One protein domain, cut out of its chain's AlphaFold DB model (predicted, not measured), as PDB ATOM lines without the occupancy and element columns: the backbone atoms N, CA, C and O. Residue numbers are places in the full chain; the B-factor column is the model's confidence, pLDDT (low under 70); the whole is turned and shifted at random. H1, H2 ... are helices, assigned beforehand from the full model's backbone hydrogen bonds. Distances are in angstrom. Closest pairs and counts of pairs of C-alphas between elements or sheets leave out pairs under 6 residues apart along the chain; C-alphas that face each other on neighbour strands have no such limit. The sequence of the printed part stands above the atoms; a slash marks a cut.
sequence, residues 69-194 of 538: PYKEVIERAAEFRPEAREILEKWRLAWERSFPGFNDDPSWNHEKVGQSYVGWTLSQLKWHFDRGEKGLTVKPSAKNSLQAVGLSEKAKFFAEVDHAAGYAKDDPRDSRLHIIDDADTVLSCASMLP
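What this domain is: This is residues 69 to 194 of the 538 residues of the protein "R2K_3 domain-containing protein" of Rhizobium sp. MHM7A (UniProt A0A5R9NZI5). A helical hairpin, H4 beside H3, reaches away from a cluster where H5 crosses the paired H1 and H2. The printed part has 126 residues with five named helices, H1 to H5 in order, all helix. It is only just loose, close to extended: radius of gyration of the C-alphas 20.5 A, spans 60 by 32 by 27 A.

Where its parts are: Find C-alpha 146 at (239.013, 250.097, 367.854); H4 runs 29.5 A to residue 166. H3 is residues 117 to 133, H1 71 to 80, H2 82 to 98. H5, residues 175 to 191, ends at C-alpha 191 (215.734, 303.190, 354.698).

How they stand to each other: H4, with residues 157 to 165 alone, touches H3 in a hairpin at 16 degrees; closest C-alphas Thr 121 and Ala 164, 5.9 A. H5, with residues 180 to 187 alone, touches H2; closest C-alphas Trp 91 and Ala 183, 5.4 A. O i to N i+4 pairs within hydrogen-bond range are complete in H1, H3 and H4, 11 of 13 in H2, 8 of 13 in H5.

The domain as a whole: No cut; links H2 to H3 and H3 to H4 are long; 63 residues are under pLDDT 70.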
ATOM      1  N   PRO A  69     211.244 283.909 352.480       90.75
ATOM      2  CA  PRO A  69     209.802 284.109 352.327       90.75
ATOM      3  C   PRO A  69     209.143 283.098 351.374       90.75
ATOM      4  O   PRO A  69     208.482 283.478 350.410       90.75
ATOM      5  N   TYR A  70     209.306 281.804 351.642       87.44
ATOM      6  CA  TYR A  70     208.546 280.759 350.957       87.44
ATOM      7  C   TYR A  70     207.057 280.899 351.213       87.44
ATOM      8  O   TYR A  70     206.637 281.352 352.284       87.44
ATOM      9  N   LYS A  71     206.254 280.419 350.264       86.12
ATOM     10  CA  LYS A  71     204.798 280.421 350.393       86.12
ATOM     11  C   LYS A  71     204.351 279.724 351.681       86.12
ATOM     12  O   LYS A  71     203.585 280.289 352.446       86.12
ATOM     13  N   GLU A  72     204.901 278.557 351.990       82.81
ATOM     14  CA  GLU A  72     204.554 277.772 353.179       82.81
ATOM     15  C   GLU A  72     205.012 278.454 354.478       82.81
ATOM     16  O   GLU A  72     204.392 278.290 355.526       82.81
ATOM     17  N   VAL A  73     206.120 279.200 354.447       84.25
ATOM     18  CA  VAL A  73     206.600 279.993 355.594       84.25
ATOM     19  C   VAL A  73     205.641 281.155 355.860       84.25
ATOM     20  O   VAL A  73     205.269 281.400 357.008       84.25
ATOM     21  N   ILE A  74     205.207 281.834 354.798       89.19
ATOM     22  CA  ILE A  74     204.274 282.958 354.873       89.19
ATOM     23  C   ILE A  74     202.897 282.503 355.327       89.19
ATOM     24  O   ILE A  74     202.359 283.104 356.252       89.19
ATOM     25  N   GLU A  75     202.353 281.434 354.746       88.88
ATOM     26  CA  GLU A  75     201.038 280.924 355.135       88.88
ATOM     27  C   GLU A  75     201.027 280.497 356.605       88.88
ATOM     28  O   GLU A  75     200.164 280.945 357.350       88.88
ATOM     29  N   ARG A  76     202.050 279.775 357.088       83.19
ATOM     30  CA  ARG A  76     202.146 279.400 358.514       83.19
ATOM     31  C   ARG A  76     202.179 280.604 359.458       83.19
ATOM     32  O   ARG A  76     201.586 280.562 360.537       83.19
ATOM     33  N   ALA A  77     202.903 281.663 359.094       87.50
ATOM     34  CA  ALA A  77     202.965 282.880 359.901       87.50
ATOM     35  C   ALA A  77     201.660 283.690 359.819       87.50
ATOM     36  O   ALA A  77     201.204 284.213 360.834       87.50
ATOM     37  N   ALA A  78     201.035 283.757 358.642       91.06
ATOM     38  CA  ALA A  78     199.779 284.462 358.417       91.06
ATOM     39  C   ALA A  78     198.570 283.730 359.020       91.06
ATOM     40  O   ALA A  78     197.635 284.377 359.465       91.06
ATOM     41  N   GLU A  79     198.569 282.402 359.097       88.88
ATOM     42  CA  GLU A  79     197.558 281.643 359.846       88.88
ATOM     43  C   GLU A  79     197.636 281.943 361.347       88.88
ATOM     44  O   GLU A  79     196.616 282.026 362.027       88.88
ATOM     45  N   PHE A  80     198.852 282.139 361.864       86.56
ATOM     46  CA  PHE A  80     199.081 282.482 363.264       86.56
ATOM     47  C   PHE A  80     198.753 283.946 363.592       86.56
ATOM     48  O   PHE A  80     198.167 284.227 364.636       86.56
ATOM     49  N   ARG A  81     199.144 284.878 362.715       89.38
ATOM     50  CA  ARG A  81     198.890 286.326 362.821       89.38
ATOM     51  C   ARG A  81     198.404 286.854 361.462       89.38
ATOM     52  O   ARG A  81     199.226 287.344 360.679       89.38
ATOM     53  N   PRO A  82     197.098 286.765 361.145       94.12
ATOM     54  CA  PRO A  82     196.553 287.187 359.847       94.12
ATOM     55  C   PRO A  82     196.886 288.628 359.465       94.12
ATOM     56  O   PRO A  82     197.113 288.928 358.292       94.12
ATOM     57  N   GLU A  83     197.001 289.513 360.452       94.19
ATOM     58  CA  GLU A  83     197.397 290.907 360.269       94.19
ATOM     59  C   GLU A  83     198.832 291.082 359.729       94.19
ATOM     60  O   GLU A  83     199.161 292.138 359.192       94.19
ATOM     61  N   ALA A  84     199.692 290.058 359.815       94.12
ATOM     62  CA  ALA A  84     201.044 290.084 359.257       94.12
ATOM     63  C   ALA A  84     201.089 289.819 357.744       94.12
ATOM     64  O   ALA A  84     202.138 290.007 357.124       94.12
ATOM     65  N   ARG A  85     199.988 289.382 357.118       96.06
ATOM     66  CA  ARG A  85     199.998 288.941 355.712       96.06
ATOM     67  C   ARG A  85     200.557 290.002 354.762       96.06
ATOM     68  O   ARG A  85     201.355 289.679 353.891       96.06
ATOM     69  N   GLU A  86     200.207 291.272 354.960       95.94
ATOM     70  CA  GLU A  86     200.688 292.358 354.097       95.94
ATOM     71  C   GLU A  86     202.218 292.513 354.144       95.94
ATOM     72  O   GLU A  86     202.862 292.630 353.099       95.94
ATOM     73  N   ILE A  87     202.820 292.512 355.340       95.31
ATOM     74  CA  ILE A  87     204.275 292.666 355.478       95.31
ATOM     75  C   ILE A  87     205.011 291.435 354.932       95.31
ATOM     76  O   ILE A  87     206.044 291.578 354.276       95.31
ATOM     77  N   LEU A  88     204.447 290.244 355.130       96.12
ATOM     78  CA  LEU A  88     205.000 288.982 354.643       96.12
ATOM     79  C   LEU A  88     204.992 288.902 353.108       96.12
ATOM     80  O   LEU A  88     206.011 288.565 352.508       96.12
ATOM     81  N   GLU A  89     203.895 289.292 352.454       96.44
ATOM     82  CA  GLU A  89     203.816 289.316 350.987       96.44
ATOM     83  C   GLU A  89     204.728 290.381 350.369       96.44
ATOM     84  O   GLU A  89     205.377 290.133 349.351       96.44
ATOM     85  N   LYS A  90     204.854 291.558 351.000       96.88
ATOM     86  CA  LYS A  90     205.830 292.573 350.563       96.88
ATOM     87  C   LYS A  90     207.258 292.053 350.660       96.88
ATOM     88  O   LYS A  90     208.063 292.315 349.766       96.88
ATOM     89  N   TRP A  91     207.575 291.323 351.728       96.44
ATOM     90  CA  TRP A  91     208.881 290.696 351.880       96.44
ATOM     91  C   TRP A  91     209.128 289.647 350.792       96.44
ATOM     92  O   TRP A  91     210.171 289.711 350.139       96.44
ATOM     93  N   ARG A  92     208.154 288.769 350.514       95.19
ATOM     94  CA  ARG A  92     208.223 287.811 349.398       95.19
ATOM     95  C   ARG A  92     208.509 288.489 348.074       95.19
ATOM     96  O   ARG A  92     209.429 288.088 347.371       95.19
ATOM     97  N   LEU A  93     207.752 289.534 347.753       95.69
ATOM     98  CA  LEU A  93     207.893 290.259 346.496       95.69
ATOM     99  C   LEU A  93     209.267 290.931 346.369       95.69
ATOM    100  O   LEU A  93     209.881 290.870 345.306       95.69
ATOM    101  N   ALA A  94     209.770 291.545 347.443       96.38
ATOM    102  CA  ALA A  94     211.111 292.131 347.459       96.38
ATOM    103  C   ALA A  94     212.206 291.066 347.259       96.38
ATOM    104  O   ALA A  94     213.196 291.310 346.561       96.38
ATOM    105  N   TRP A  95     212.020 289.882 347.850       94.94
ATOM    106  CA  TRP A  95     212.955 288.767 347.728       94.94
ATOM    107  C   TRP A  95     212.940 288.155 346.328       94.94
ATOM    108  O   TRP A  95     213.997 288.052 345.718       94.94
ATOM    109  N   GLU A  96     211.757 287.867 345.777       94.62
ATOM    110  CA  GLU A  96     211.572 287.336 344.420       94.62
ATOM    111  C   GLU A  96     212.200 288.246 343.364       94.62
ATOM    112  O   GLU A  96     212.896 287.794 342.466       94.62
ATOM    113  N   ARG A  97     212.026 289.565 343.482       94.38
ATOM    114  CA  ARG A  97     212.630 290.496 342.519       94.38
ATOM    115  C   ARG A  97     214.142 290.633 342.670       94.38
ATOM    116  O   ARG A  97     214.823 290.954 341.696       94.38
ATOM    117  N   SER A  98     214.666 290.422 343.876       95.31
ATOM    118  CA  SER A  98     216.112 290.383 344.112       95.31
ATOM    119  C   SER A  98     216.725 289.065 343.625       95.31
ATOM    120  O   SER A  98     217.862 289.055 343.154       95.31
ATOM    121  N   PHE A  99     215.968 287.970 343.722       93.69
ATOM    122  CA  PHE A  99     216.390 286.604 343.422       93.69
ATOM    123  C   PHE A  99     215.280 285.855 342.660       93.69
ATOM    124  O   PHE A  99     214.573 285.041 343.258       93.69
ATOM    125  N   PRO A 100     215.103 286.125 341.354       92.12
ATOM    126  CA  PRO A 100     214.041 285.493 340.576       92.12
ATOM    127  C   PRO A 100     214.166 283.968 340.575       92.12
ATOM    128  O   PRO A 100     215.252 283.441 340.328       92.12
ATOM    129  N   GLY A 101     213.060 283.274 340.843       85.81
ATOM    130  CA  GLY A 101     213.012 281.813 340.896       85.81
ATOM    131  C   GLY A 101     213.572 281.193 342.181       85.81
ATOM    132  O   GLY A 101     213.740 279.978 342.222       85.81
ATOM    133  N   PHE A 102     213.842 281.975 343.241       87.69
ATOM    134  CA  PHE A 102     214.358 281.415 344.504       87.69
ATOM    135  C   PHE A 102     213.417 280.363 345.105       87.69
ATOM    136  O   PHE A 102     213.873 279.437 345.767       87.69
ATOM    137  N   ASN A 103     212.107 280.511 344.883       81.06
ATOM    138  CA  ASN A 103     211.095 279.611 345.423       81.06
ATOM    139  C   ASN A 103     211.193 278.193 344.832       81.06
ATOM    140  O   ASN A 103     210.808 277.231 345.491       81.06
ATOM    141  N   ASP A 104     211.732 278.074 343.618       80.69
ATOM    142  CA  ASP A 104     211.875 276.809 342.894       80.69
ATOM    143  C   ASP A 104     213.291 276.219 343.025       80.69
ATOM    144  O   ASP A 104     213.541 275.101 342.575       80.69
ATOM    145  N   ASP A 105     214.226 276.950 343.646       77.56
ATOM    146  CA  ASP A 105     215.617 276.538 343.832       77.56
ATOM    147  C   ASP A 105     215.796 275.781 345.169       77.56
ATOM    148  O   ASP A 105     215.742 276.382 346.250       77.56
ATOM    149  N   PRO A 106     216.083 274.463 345.139       69.12
ATOM    150  CA  PRO A 106     216.244 273.656 346.345       69.12
ATOM    151  C   PRO A 106     217.399 274.107 347.246       69.12
ATOM    152  O   PRO A 106     217.408 273.771 348.429       69.12
ATOM    153  N   SER A 107     218.378 274.854 346.720       70.62
ATOM    154  CA  SER A 107     219.513 275.354 347.506       70.62
ATOM    155  C   SER A 107     219.088 276.352 348.581       70.62
ATOM    156  O   SER A 107     219.747 276.460 349.614       70.62
ATOM    157  N   TRP A 108     217.956 277.020 348.376       71.44
ATOM    158  CA  TRP A 108     217.350 277.905 349.357       71.44
ATOM    159  C   TRP A 108     216.425 277.150 350.314       71.44
ATOM    160  O   TRP A 108     216.017 277.708 351.340       71.44
ATOM    161  N   ASN A 109     215.988 275.935 349.960       62.44
ATOM    162  CA  ASN A 109     214.985 275.177 350.702       62.44
ATOM    163  C   ASN A 109     215.660 274.421 351.844       62.44
ATOM    164  O   ASN A 109     215.830 273.202 351.846       62.44
ATOM    165  N   HIS A 110     216.104 275.177 352.840       57.72
ATOM    166  CA  HIS A 110     216.507 274.598 354.101       57.72
ATOM    167  C   HIS A 110     215.248 274.416 354.956       57.72
ATOM    168  O   HIS A 110     214.827 275.345 355.642       57.72
ATOM    169  N   GLU A 111     214.693 273.200 354.983       48.28
ATOM    170  CA  GLU A 111     213.576 272.740 355.847       48.28
ATOM    171  C   GLU A 111     213.735 273.045 357.358       48.28
ATOM    172  O   GLU A 111     212.852 272.766 358.166       48.28
ATOM    173  N   LYS A 112     214.849 273.657 357.770       48.59
ATOM    174  CA  LYS A 112     215.156 274.082 359.141       48.59
ATOM    175  C   LYS A 112     214.237 275.194 359.667       48.59
ATOM    176  O   LYS A 112     214.348 275.568 360.831       48.59
ATOM    177  N   VAL A 113     213.375 275.757 358.825       46.91
ATOM    178  CA  VAL A 113     212.794 277.086 359.009       46.91
ATOM    179  C   VAL A 113     211.263 276.991 359.148       46.91
ATOM    180  O   VAL A 113     210.527 276.750 358.188       46.91
ATOM    181  N   GLY A 114     210.783 277.142 360.387       46.47
ATOM    182  CA  GLY A 114     209.356 277.192 360.744       46.47
ATOM    183  C   GLY A 114     208.765 275.913 361.349       46.47
ATOM    184  O   GLY A 114     207.547 275.825 361.502       46.47
ATOM    185  N   GLN A 115     209.582 274.904 361.669       49.03
ATOM    186  CA  GLN A 115     209.129 273.822 362.548       49.03
ATOM    187  C   GLN A 115     209.005 274.381 363.973       49.03
ATOM    188  O   GLN A 115     209.852 275.167 364.401       49.03
ATOM    189  N   SER A 116     207.966 273.982 364.716       49.94
ATOM    190  CA  SER A 116     207.958 274.196 366.167       49.94
ATOM    191  C   SER A 116     209.247 273.619 366.757       49.94
ATOM    192  O   SER A 116     209.828 272.698 366.182       49.94
ATOM    193  N   TYR A 117     209.718 274.127 367.892       52.97
ATOM    194  CA  TYR A 117     210.950 273.622 368.513       52.97
ATOM    195  C   TYR A 117     210.885 272.099 368.753       52.97
ATOM    196  O   TYR A 117     211.873 271.389 368.575       52.97
ATOM    197  N   VAL A 118     209.677 271.583 369.015       53.50
ATOM    198  CA  VAL A 118     209.345 270.151 369.026       53.50
ATOM    199  C   VAL A 118     209.554 269.501 367.654       53.50
ATOM    200  O   VAL A 118     210.246 268.495 367.566       53.50
ATOM    201  N   GLY A 119     209.016 270.067 366.571       54.16
ATOM    202  CA  GLY A 119     209.231 269.563 365.210       54.16
ATOM    203  C   GLY A 119     210.703 269.574 364.782       54.16
ATOM    204  O   GLY A 119     211.180 268.585 364.229       54.16
ATOM    205  N   TRP A 120     211.442 270.639 365.113       57.84
ATOM    206  CA  TRP A 120     212.888 270.727 364.886       57.84
ATOM    207  C   TRP A 120     213.649 269.685 365.705       57.84
ATOM    208  O   TRP A 120     214.532 269.005 365.191       57.84
ATOM    209  N   THR A 121     213.276 269.504 366.971       58.09
ATOM    210  CA  THR A 121     213.883 268.483 367.827       58.09
ATOM    211  C   THR A 121     213.629 267.089 367.269       58.09
ATOM    212  O   THR A 121     214.559 266.297 367.156       58.09
ATOM    213  N   LEU A 122     212.400 266.791 366.844       60.25
ATOM    214  CA  LEU A 122     212.055 265.518 366.217       60.25
ATOM    215  C   LEU A 122     212.824 265.296 364.909       60.25
ATOM    216  O   LEU A 122     213.273 264.179 364.664       60.25
ATOM    217  N   SER A 123     213.029 266.332 364.089       59.00
ATOM    218  CA  SER A 123     213.814 266.213 362.856       59.00
ATOM    219  C   SER A 123     215.313 266.039 363.119       59.00
ATOM    220  O   SER A 123     215.946 265.226 362.448       59.00
ATOM    221  N   GLN A 124     215.882 266.708 364.130       60.41
ATOM    222  CA  GLN A 124     217.262 266.469 364.576       60.41
ATOM    223  C   GLN A 124     217.435 265.064 365.150       60.41
ATOM    224  O   GLN A 124     218.374 264.367 364.778       60.41
ATOM    225  N   LEU A 125     216.520 264.626 366.017       66.25
ATOM    226  CA  LEU A 125     216.529 263.273 366.566       66.25
ATOM    227  C   LEU A 125     216.460 262.246 365.443       66.25
ATOM    228  O   LEU A 125     217.296 261.350 365.403       66.25
ATOM    229  N   LYS A 126     215.542 262.421 364.488       66.62
ATOM    230  CA  LYS A 126     215.443 261.563 363.306       66.62
ATOM    231  C   LYS A 126     216.744 261.552 362.505       66.62
ATOM    232  O   LYS A 126     217.246 260.481 362.208       66.62
ATOM    233  N   TRP A 127     217.346 262.711 362.233       69.00
ATOM    234  CA  TRP A 127     218.633 262.784 361.534       69.00
ATOM    235  C   TRP A 127     219.754 262.047 362.277       69.00
ATOM    236  O   TRP A 127     220.527 261.311 361.660       69.00
ATOM    237  N   HIS A 128     219.847 262.219 363.599       65.81
ATOM    238  CA  HIS A 128     220.818 261.501 364.418       65.81
ATOM    239  C   HIS A 128     220.550 259.990 364.373       65.81
ATOM    240  O   HIS A 128     221.473 259.232 364.086       65.81
ATOM    241  N   PHE A 129     219.311 259.540 364.581       69.88
ATOM    242  CA  PHE A 129     218.963 258.119 364.508       69.88
ATOM    243  C   PHE A 129     219.215 257.527 363.114       69.88
ATOM    244  O   PHE A 129     219.897 256.510 363.036       69.88
ATOM    245  N   ASP A 130     218.842 258.209 362.027       70.38
ATOM    246  CA  ASP A 130     219.147 257.808 360.644       70.38
ATOM    247  C   ASP A 130     220.669 257.682 360.413       70.38
ATOM    248  O   ASP A 130     221.139 256.783 359.710       70.38
ATOM    249  N   ARG A 131     221.476 258.580 361.005       67.94
ATOM    250  CA  ARG A 131     222.949 258.501 360.984       67.94
ATOM    251  C   ARG A 131     223.458 257.296 361.777       67.94
ATOM    252  O   ARG A 131     224.415 256.655 361.353       67.94
ATOM    253  N   GLY A 132     222.846 257.003 362.921       60.94
ATOM    254  CA  GLY A 132     223.153 255.833 363.741       60.94
ATOM    255  C   GLY A 132     222.838 254.520 363.020       60.94
ATOM    256  O   GLY A 132     223.678 253.622 363.002       60.94
ATOM    257  N   GLU A 133     221.677 254.437 362.365       68.56
ATOM    258  CA  GLU A 133     221.222 253.278 361.585       68.56
ATOM    259  C   GLU A 133     222.113 252.998 360.370       68.56
ATOM    260  O   GLU A 133     222.390 251.843 360.053       68.56
ATOM    261  N   LYS A 134     222.639 254.050 359.727       70.06
ATOM    262  CA  LYS A 134     223.618 253.939 358.628       70.06
ATOM    263  C   LYS A 134     225.031 253.552 359.089       70.06
ATOM    264  O   LYS A 134     225.902 253.335 358.248       70.06
ATOM    265  N   GLY A 135     225.253 253.434 360.398       58.31
ATOM    266  CA  GLY A 135     226.532 253.095 361.009       58.31
ATOM    267  C   GLY A 135     227.377 254.328 361.345       58.31
ATOM    268  O   GLY A 135     227.607 255.207 360.518       58.31
ATOM    269  N   LEU A 136     227.879 254.381 362.582       64.44
ATOM    270  CA  LEU A 136     228.775 255.444 363.044       64.44
ATOM    271  C   LEU A 136     230.197 255.203 362.520       64.44
ATOM    272  O   LEU A 136     230.815 254.179 362.814       64.44
ATOM    273  N   THR A 137     230.733 256.156 361.760       62.59
ATOM    274  CA  THR A 137     232.082 256.061 361.195       62.59
ATOM    275  C   THR A 137     233.145 256.210 362.283       62.59
ATOM    276  O   THR A 137     233.431 257.312 362.742       62.59
ATOM    277  N   VAL A 138     233.786 255.104 362.659       57.56
ATOM    278  CA  VAL A 138     234.908 255.096 363.606       57.56
ATOM    279  C   VAL A 138     236.215 255.261 362.830       57.56
ATOM    280  O   VAL A 138     236.628 254.357 362.105       57.56
ATOM    281  N   LYS A 139     236.887 256.410 362.966       55.94
ATOM    282  CA  LYS A 139     238.247 256.585 362.430       55.94
ATOM    283  C   LYS A 139     239.267 256.118 363.475       55.94
ATOM    284  O   LYS A 139     239.293 256.693 364.563       55.94
ATOM    285  N   PRO A 140     240.104 255.107 363.190       55.34
ATOM    286  CA  PRO A 140     241.112 254.664 364.144       55.34
ATOM    287  C   PRO A 140     242.100 255.799 364.438       55.34
ATOM    288  O   PRO A 140     242.618 256.438 363.523       55.34
ATOM    289  N   SER A 141     242.357 256.054 365.722       53.03
ATOM    290  CA  SER A 141     243.463 256.910 366.152       53.03
ATOM    291  C   SER A 141     244.671 256.033 366.474       53.03
ATOM    292  O   SER A 141     244.521 254.913 366.957       53.03
ATOM    293  N   ALA A 142     245.883 256.542 366.242       53.78
ATOM    294  CA  ALA A 142     247.130 255.787 366.404       53.78
ATOM    295  C   ALA A 142     247.420 255.294 367.843       53.78
ATOM    296  O   ALA A 142     248.433 254.638 368.062       53.78
ATOM    297  N   LYS A 143     246.580 255.633 368.834       53.84
ATOM    298  CA  LYS A 143     246.830 255.376 370.262       53.84
ATOM    299  C   LYS A 143     245.723 254.605 370.990       53.84
ATOM    300  O   LYS A 143     245.952 254.205 372.126       53.84
ATOM    301  N   ASN A 144     244.564 254.364 370.369       52.75
ATOM    302  CA  ASN A 144     243.411 253.748 371.038       52.75
ATOM    303  C   ASN A 144     242.934 252.493 370.294       52.75
ATOM    304  O   ASN A 144     242.921 252.459 369.065       52.75
ATOM    305  N   SER A 145     242.493 251.469 371.032       60.84
ATOM    306  CA  SER A 145     241.885 250.274 370.433       60.84
ATOM    307  C   SER A 145     240.582 250.624 369.703       60.84
ATOM    308  O   SER A 145     239.841 251.513 370.129       60.84
ATOM    309  N   LEU A 146     240.254 249.901 368.625       58.97
ATOM    310  CA  LEU A 146     239.013 250.097 367.854       58.97
ATOM    311  C   LEU A 146     237.749 250.048 368.735       58.97
ATOM    312  O   LEU A 146     236.808 250.800 368.498       58.97
ATOM    313  N   GLN A 147     237.745 249.217 369.783       59.47
ATOM    314  CA  GLN A 147     236.657 249.150 370.765       59.47
ATOM    315  C   GLN A 147     236.547 250.415 371.625       59.47
ATOM    316  O   GLN A 147     235.437 250.897 371.840       59.47
ATOM    317  N   ALA A 148     237.667 250.983 372.087       56.09
ATOM    318  CA  ALA A 148     237.663 252.215 372.877       56.09
ATOM    319  C   ALA A 148     237.222 253.427 372.038       56.09
ATOM    320  O   ALA A 148     236.428 254.244 372.502       56.09
ATOM    321  N   VAL A 149     237.670 253.511 370.778       58.31
ATOM    322  CA  VAL A 149     237.207 254.552 369.844       58.31
ATOM    323  C   VAL A 149     235.719 254.357 369.513       58.31
ATOM    324  O   VAL A 149     234.964 255.325 369.516       58.31
ATOM    325  N   GLY A 150     235.261 253.116 369.325       61.16
ATOM    326  CA  GLY A 150     233.848 252.805 369.083       61.16
ATOM    327  C   GLY A 150     232.923 253.132 370.262       61.16
ATOM    328  O   GLY A 150     231.826 253.643 370.052       61.16
ATOM    329  N   LEU A 151     233.354 252.883 371.504       65.75
ATOM    330  CA  LEU A 151     232.611 253.277 372.710       65.75
ATOM    331  C   LEU A 151     232.546 254.800 372.866       65.75
ATOM    332  O   LEU A 151     231.486 255.328 373.193       65.75
ATOM    333  N   SER A 152     233.645 255.504 372.592       62.56
ATOM    334  CA  SER A 152     233.687 256.969 372.643       62.56
ATOM    335  C   SER A 152     232.776 257.611 371.590       62.56
ATOM    336  O   SER A 152     232.016 258.517 371.924       62.56
ATOM    337  N   GLU A 153     232.764 257.100 370.355       69.19
ATOM    338  CA  GLU A 153     231.851 257.572 369.302       69.19
ATOM    339  C   GLU A 153     230.380 257.262 369.620       69.19
ATOM    340  O   GLU A 153     229.513 258.099 369.380       69.19
ATOM    341  N   LYS A 154     230.078 256.109 370.236       67.19
ATOM    342  CA  LYS A 154     228.725 255.815 370.744       67.19
ATOM    343  C   LYS A 154     228.310 256.773 371.860       67.19
ATOM    344  O   LYS A 154     227.193 257.278 371.833       67.19
ATOM    345  N   ALA A 155     229.193 257.038 372.822       65.25
ATOM    346  CA  ALA A 155     228.921 257.981 373.904       65.25
ATOM    347  C   ALA A 155     228.695 259.400 373.362       65.25
ATOM    348  O   ALA A 155     227.755 260.070 373.774       65.25
ATOM    349  N   LYS A 156     229.500 259.832 372.384       67.81
ATOM    350  CA  LYS A 156     229.324 261.109 371.687       67.81
ATOM    351  C   LYS A 156     228.006 261.160 370.914       67.81
ATOM    352  O   LYS A 156     227.291 262.150 371.009       67.81
ATOM    353  N   PHE A 157     227.659 260.093 370.196       70.12
ATOM    354  CA  PHE A 157     226.377 259.971 369.507       70.12
ATOM    355  C   PHE A 157     225.195 260.130 370.470       70.12
ATOM    356  O   PHE A 157     224.332 260.967 370.225       70.12
ATOM    357  N   PHE A 158     225.168 259.382 371.575       67.94
ATOM    358  CA  PHE A 158     224.086 259.503 372.553       67.94
ATOM    359  C   PHE A 158     224.102 260.852 373.272       67.94
ATOM    360  O   PHE A 158     223.040 261.403 373.510       67.94
ATOM    361  N   ALA A 159     225.269 261.455 373.512       64.19
ATOM    362  CA  ALA A 159     225.345 262.820 374.026       64.19
ATOM    363  C   ALA A 159     224.748 263.850 373.047       64.19
ATOM    364  O   ALA A 159     224.075 264.778 373.490       64.19
ATOM    365  N   GLU A 160     224.958 263.690 371.734       60.84
ATOM    366  CA  GLU A 160     224.334 264.511 370.686       60.84
ATOM    367  C   GLU A 160     222.810 264.288 370.621       60.84
ATOM    368  O   GLU A 160     222.058 265.256 370.528       60.84
ATOM    369  N   VAL A 161     222.345 263.039 370.741       64.31
ATOM    370  CA  VAL A 161     220.914 262.685 370.807       64.31
ATOM    371  C   VAL A 161     220.258 263.250 372.066       64.31
ATOM    372  O   VAL A 161     219.229 263.903 371.961       64.31
ATOM    373  N   ASP A 162     220.858 263.076 373.243       59.03
ATOM    374  CA  ASP A 162     220.367 263.624 374.514       59.03
ATOM    375  C   ASP A 162     220.398 265.154 374.516       59.03
ATOM    376  O   ASP A 162     219.578 265.815 375.155       59.03
ATOM    377  N   HIS A 163     221.361 265.749 373.812       57.91
ATOM    378  CA  HIS A 163     221.411 267.185 373.578       57.91
ATOM    379  C   HIS A 163     220.250 267.639 372.684       57.91
ATOM    380  O   HIS A 163     219.536 268.563 373.069       57.91
ATOM    381  N   ALA A 164     220.002 266.953 371.564       55.75
ATOM    382  CA  ALA A 164     218.849 267.197 370.701       55.75
ATOM    383  C   ALA A 164     217.519 267.000 371.452       55.75
ATOM    384  O   ALA A 164     216.682 267.891 371.446       55.75
ATOM    385  N   ALA A 165     217.345 265.899 372.184       59.31
ATOM    386  CA  ALA A 165     216.159 265.627 372.999       59.31
ATOM    387  C   ALA A 165     215.971 266.661 374.119       59.31
ATOM    388  O   ALA A 165     214.846 267.042 374.433       59.31
ATOM    389  N   GLY A 166     217.067 267.164 374.693       54.22
ATOM    390  CA  GLY A 166     217.048 268.226 375.698       54.22
ATOM    391  C   GLY A 166     216.527 269.569 375.176       54.22
ATOM    392  O   GLY A 166     216.072 270.385 375.984       54.22
ATOM    393  N   TYR A 167     216.549 269.779 373.855       49.19
ATOM    394  CA  TYR A 167     215.915 270.910 373.185       49.19
ATOM    395  C   TYR A 167     214.415 270.731 372.970       49.19
ATOM    396  O   TYR A 167     213.764 271.727 372.718       49.19
ATOM    397  N   ALA A 168     213.819 269.548 373.171       46.78
ATOM    398  CA  ALA A 168     212.359 269.365 373.094       46.78
ATOM    399  C   ALA A 168     211.579 270.171 374.154       46.78
ATOM    400  O   ALA A 168     210.358 270.064 374.240       46.78
ATOM    401  N   LYS A 169     212.278 270.942 374.990       48.31
ATOM    402  CA  LYS A 169     211.680 271.923 375.883       48.31
ATOM    403  C   LYS A 169     211.055 273.027 375.045       48.31
ATOM    404  O   LYS A 169     211.679 273.525 374.112       48.31
ATOM    405  N   ASP A 170     209.834 273.389 375.411       42.62
ATOM    406  CA  ASP A 170     209.111 274.523 374.857       42.62
ATOM    407  C   ASP A 170     210.039 275.743 374.828       42.62
ATOM    408  O   ASP A 170     210.299 276.331 375.875       42.62
ATOM    409  N   ASP A 171     210.558 276.136 373.658       46.56
ATOM    410  CA  ASP A 171     210.859 277.550 373.461       46.56
ATOM    411  C   ASP A 171     209.492 278.231 373.591       46.56
ATOM    412  O   ASP A 171     208.628 278.022 372.732       46.56
ATOM    413  N   PRO A 172     209.228 278.978 374.680       51.41
ATOM    414  CA  PRO A 172     207.917 279.567 374.882       51.41
ATOM    415  C   PRO A 172     207.650 280.662 373.848       51.41
ATOM    416  O   PRO A 172     206.527 281.155 373.755       51.41
ATOM    417  N   ARG A 173     208.673 281.075 373.085       60.44
ATOM    418  CA  ARG A 173     208.488 281.973 371.966       60.44
ATOM    419  C   ARG A 173     208.165 281.197 370.707       60.44
ATOM    420  O   ARG A 173     208.943 280.395 370.199       60.44
ATOM    421  N   ASP A 174     207.034 281.558 370.129       70.19
ATOM    422  CA  ASP A 174     206.640 281.019 368.849       70.19
ATOM    423  C   ASP A 174     207.613 281.453 367.739       70.19
ATOM    424  O   ASP A 174     207.735 282.639 367.416       70.19
ATOM    425  N   SER A 175     208.295 280.479 367.127       71.56
ATOM    426  CA  SER A 175     209.227 280.710 366.015       71.56
ATOM    427  C   SER A 175     208.598 281.487 364.849       71.56
ATOM    428  O   SER A 175     209.310 282.187 364.128       71.56
ATOM    429  N   ARG A 176     207.267 281.450 364.691       81.06
ATOM    430  CA  ARG A 176     206.547 282.192 363.650       81.06
ATOM    431  C   ARG A 176     206.636 283.706 363.829       81.06
ATOM    432  O   ARG A 176     206.619 284.431 362.841       81.06
ATOM    433  N   LEU A 177     206.820 284.199 365.057       85.00
ATOM    434  CA  LEU A 177     207.066 285.624 365.311       85.00
ATOM    435  C   LEU A 177     208.395 286.085 364.691       85.00
ATOM    436  O   LEU A 177     208.475 287.194 364.168       85.00
ATOM    437  N   HIS A 178     209.411 285.213 364.657       83.88
ATOM    438  CA  HIS A 178     210.694 285.521 364.016       83.88
ATOM    439  C   HIS A 178     210.554 285.721 362.503       83.88
ATOM    440  O   HIS A 178     211.293 286.519 361.938       83.88
ATOM    441  N   ILE A 179     209.613 285.030 361.851       87.94
ATOM    442  CA  ILE A 179     209.331 285.202 360.415       87.94
ATOM    443  C   ILE A 179     208.869 286.642 360.145       87.94
ATOM    444  O   ILE A 179     209.318 287.279 359.193       87.94
ATOM    445  N   ILE A 180     208.003 287.176 361.010       90.88
ATOM    446  CA  ILE A 180     207.468 288.540 360.896       90.88
ATOM    447  C   ILE A 180     208.577 289.581 361.118       90.88
ATOM    448  O   ILE A 180     208.651 290.581 360.404       90.88
ATOM    449  N   ASP A 181     209.464 289.348 362.083       89.81
ATOM    450  CA  ASP A 181     210.575 290.258 362.377       89.81
ATOM    451  C   ASP A 181     211.695 290.204 361.322       89.81
ATOM    452  O   ASP A 181     212.310 291.230 361.016       89.81
ATOM    453  N   ASP A 182     211.922 289.044 360.704       90.94
ATOM    454  CA  ASP A 182     212.796 288.907 359.534       90.94
ATOM    455  C   ASP A 182     212.244 289.713 358.346       90.94
ATOM    456  O   ASP A 182     212.996 290.452 357.703       90.94
ATOM    457  N   ALA A 183     210.925 289.664 358.112       93.56
ATOM    458  CA  ALA A 183     210.262 290.479 357.095       93.56
ATOM    459  C   ALA A 183     210.491 291.984 357.329       93.56
ATOM    460  O   ALA A 183     210.868 292.710 356.404       93.56
ATOM    461  N   ASP A 184     210.335 292.461 358.571       92.94
ATOM    462  CA  ASP A 184     210.619 293.859 358.932       92.94
ATOM    463  C   ASP A 184     212.090 294.224 358.750       92.94
ATOM    464  O   ASP A 184     212.395 295.311 358.255       92.94
ATOM    465  N   THR A 185     213.003 293.324 359.117       92.12
ATOM    466  CA  THR A 185     214.447 293.518 358.955       92.12
ATOM    467  C   THR A 185     214.798 293.731 357.484       92.12
ATOM    468  O   THR A 185     215.479 294.705 357.139       92.12
ATOM    469  N   VAL A 186     214.289 292.869 356.596       94.56
ATOM    470  CA  VAL A 186     214.521 292.975 355.151       94.56
ATOM    471  C   VAL A 186     213.904 294.257 354.596       94.56
ATOM    472  O   VAL A 186     214.602 295.048 353.958       94.56
ATOM    473  N   LEU A 187     212.626 294.519 354.874       95.25
ATOM    474  CA  LEU A 187     211.911 295.681 354.333       95.25
ATOM    475  C   LEU A 187     212.467 297.015 354.853       95.25
ATOM    476  O   LEU A 187     212.564 297.991 354.103       95.25
ATOM    477  N   SER A 188     212.920 297.062 356.107       93.31
ATOM    478  CA  SER A 188     213.538 298.252 356.703       93.31
ATOM    479  C   SER A 188     214.856 298.649 356.037       93.31
ATOM    480  O   SER A 188     215.241 299.822 356.119       93.31
ATOM    481  N   CYS A 189     215.517 297.736 355.312       94.75
ATOM    482  CA  CYS A 189     216.716 298.046 354.531       94.75
ATOM    483  C   CYS A 189     216.458 299.116 353.463       94.75
ATOM    484  O   CYS A 189     217.373 299.861 353.128       94.75
ATOM    485  N   ALA A 190     215.215 299.302 353.008       94.38
ATOM    486  CA  ALA A 190     214.868 300.415 352.125       94.38
ATOM    487  C   ALA A 190     215.155 301.795 352.765       94.38
ATOM    488  O   ALA A 190     215.266 302.803 352.077       94.38
ATOM    489  N   SER A 191     215.319 301.915 354.083       91.06
ATOM    490  CA  SER A 191     215.734 303.190 354.698       91.06
ATOM    491  C   SER A 191     217.246 303.459 354.613       91.06
ATOM    492  O   SER A 191     217.709 304.479 355.124       91.06
ATOM    493  N   MET A 192     218.021 302.559 354.001       91.62
ATOM    494  CA  MET A 192     219.484 302.595 353.974       91.62
ATOM    495  C   MET A 192     220.040 303.147 352.664       91.62
ATOM    496  O   MET A 192     219.381 303.135 351.623       91.62
ATOM    497  N   LEU A 193     221.298 303.591 352.720       90.38
ATOM    498  CA  LEU A 193     222.114 303.806 351.526       90.38
ATOM    499  C   LEU A 193     222.594 302.448 350.976       90.38
ATOM    500  O   LEU A 193     222.847 301.539 351.780       90.38
ATOM    501  N   PRO A 194     222.748 302.292 349.646       89.88
ATOM    502  CA  PRO A 194     223.335 301.094 349.043       89.88
ATOM    503  C   PRO A 194     224.635 300.665 349.741       89.88
ATOM    504  O   PRO A 194     225.416 301.492 350.203       89.88
TER     505      PRO A 194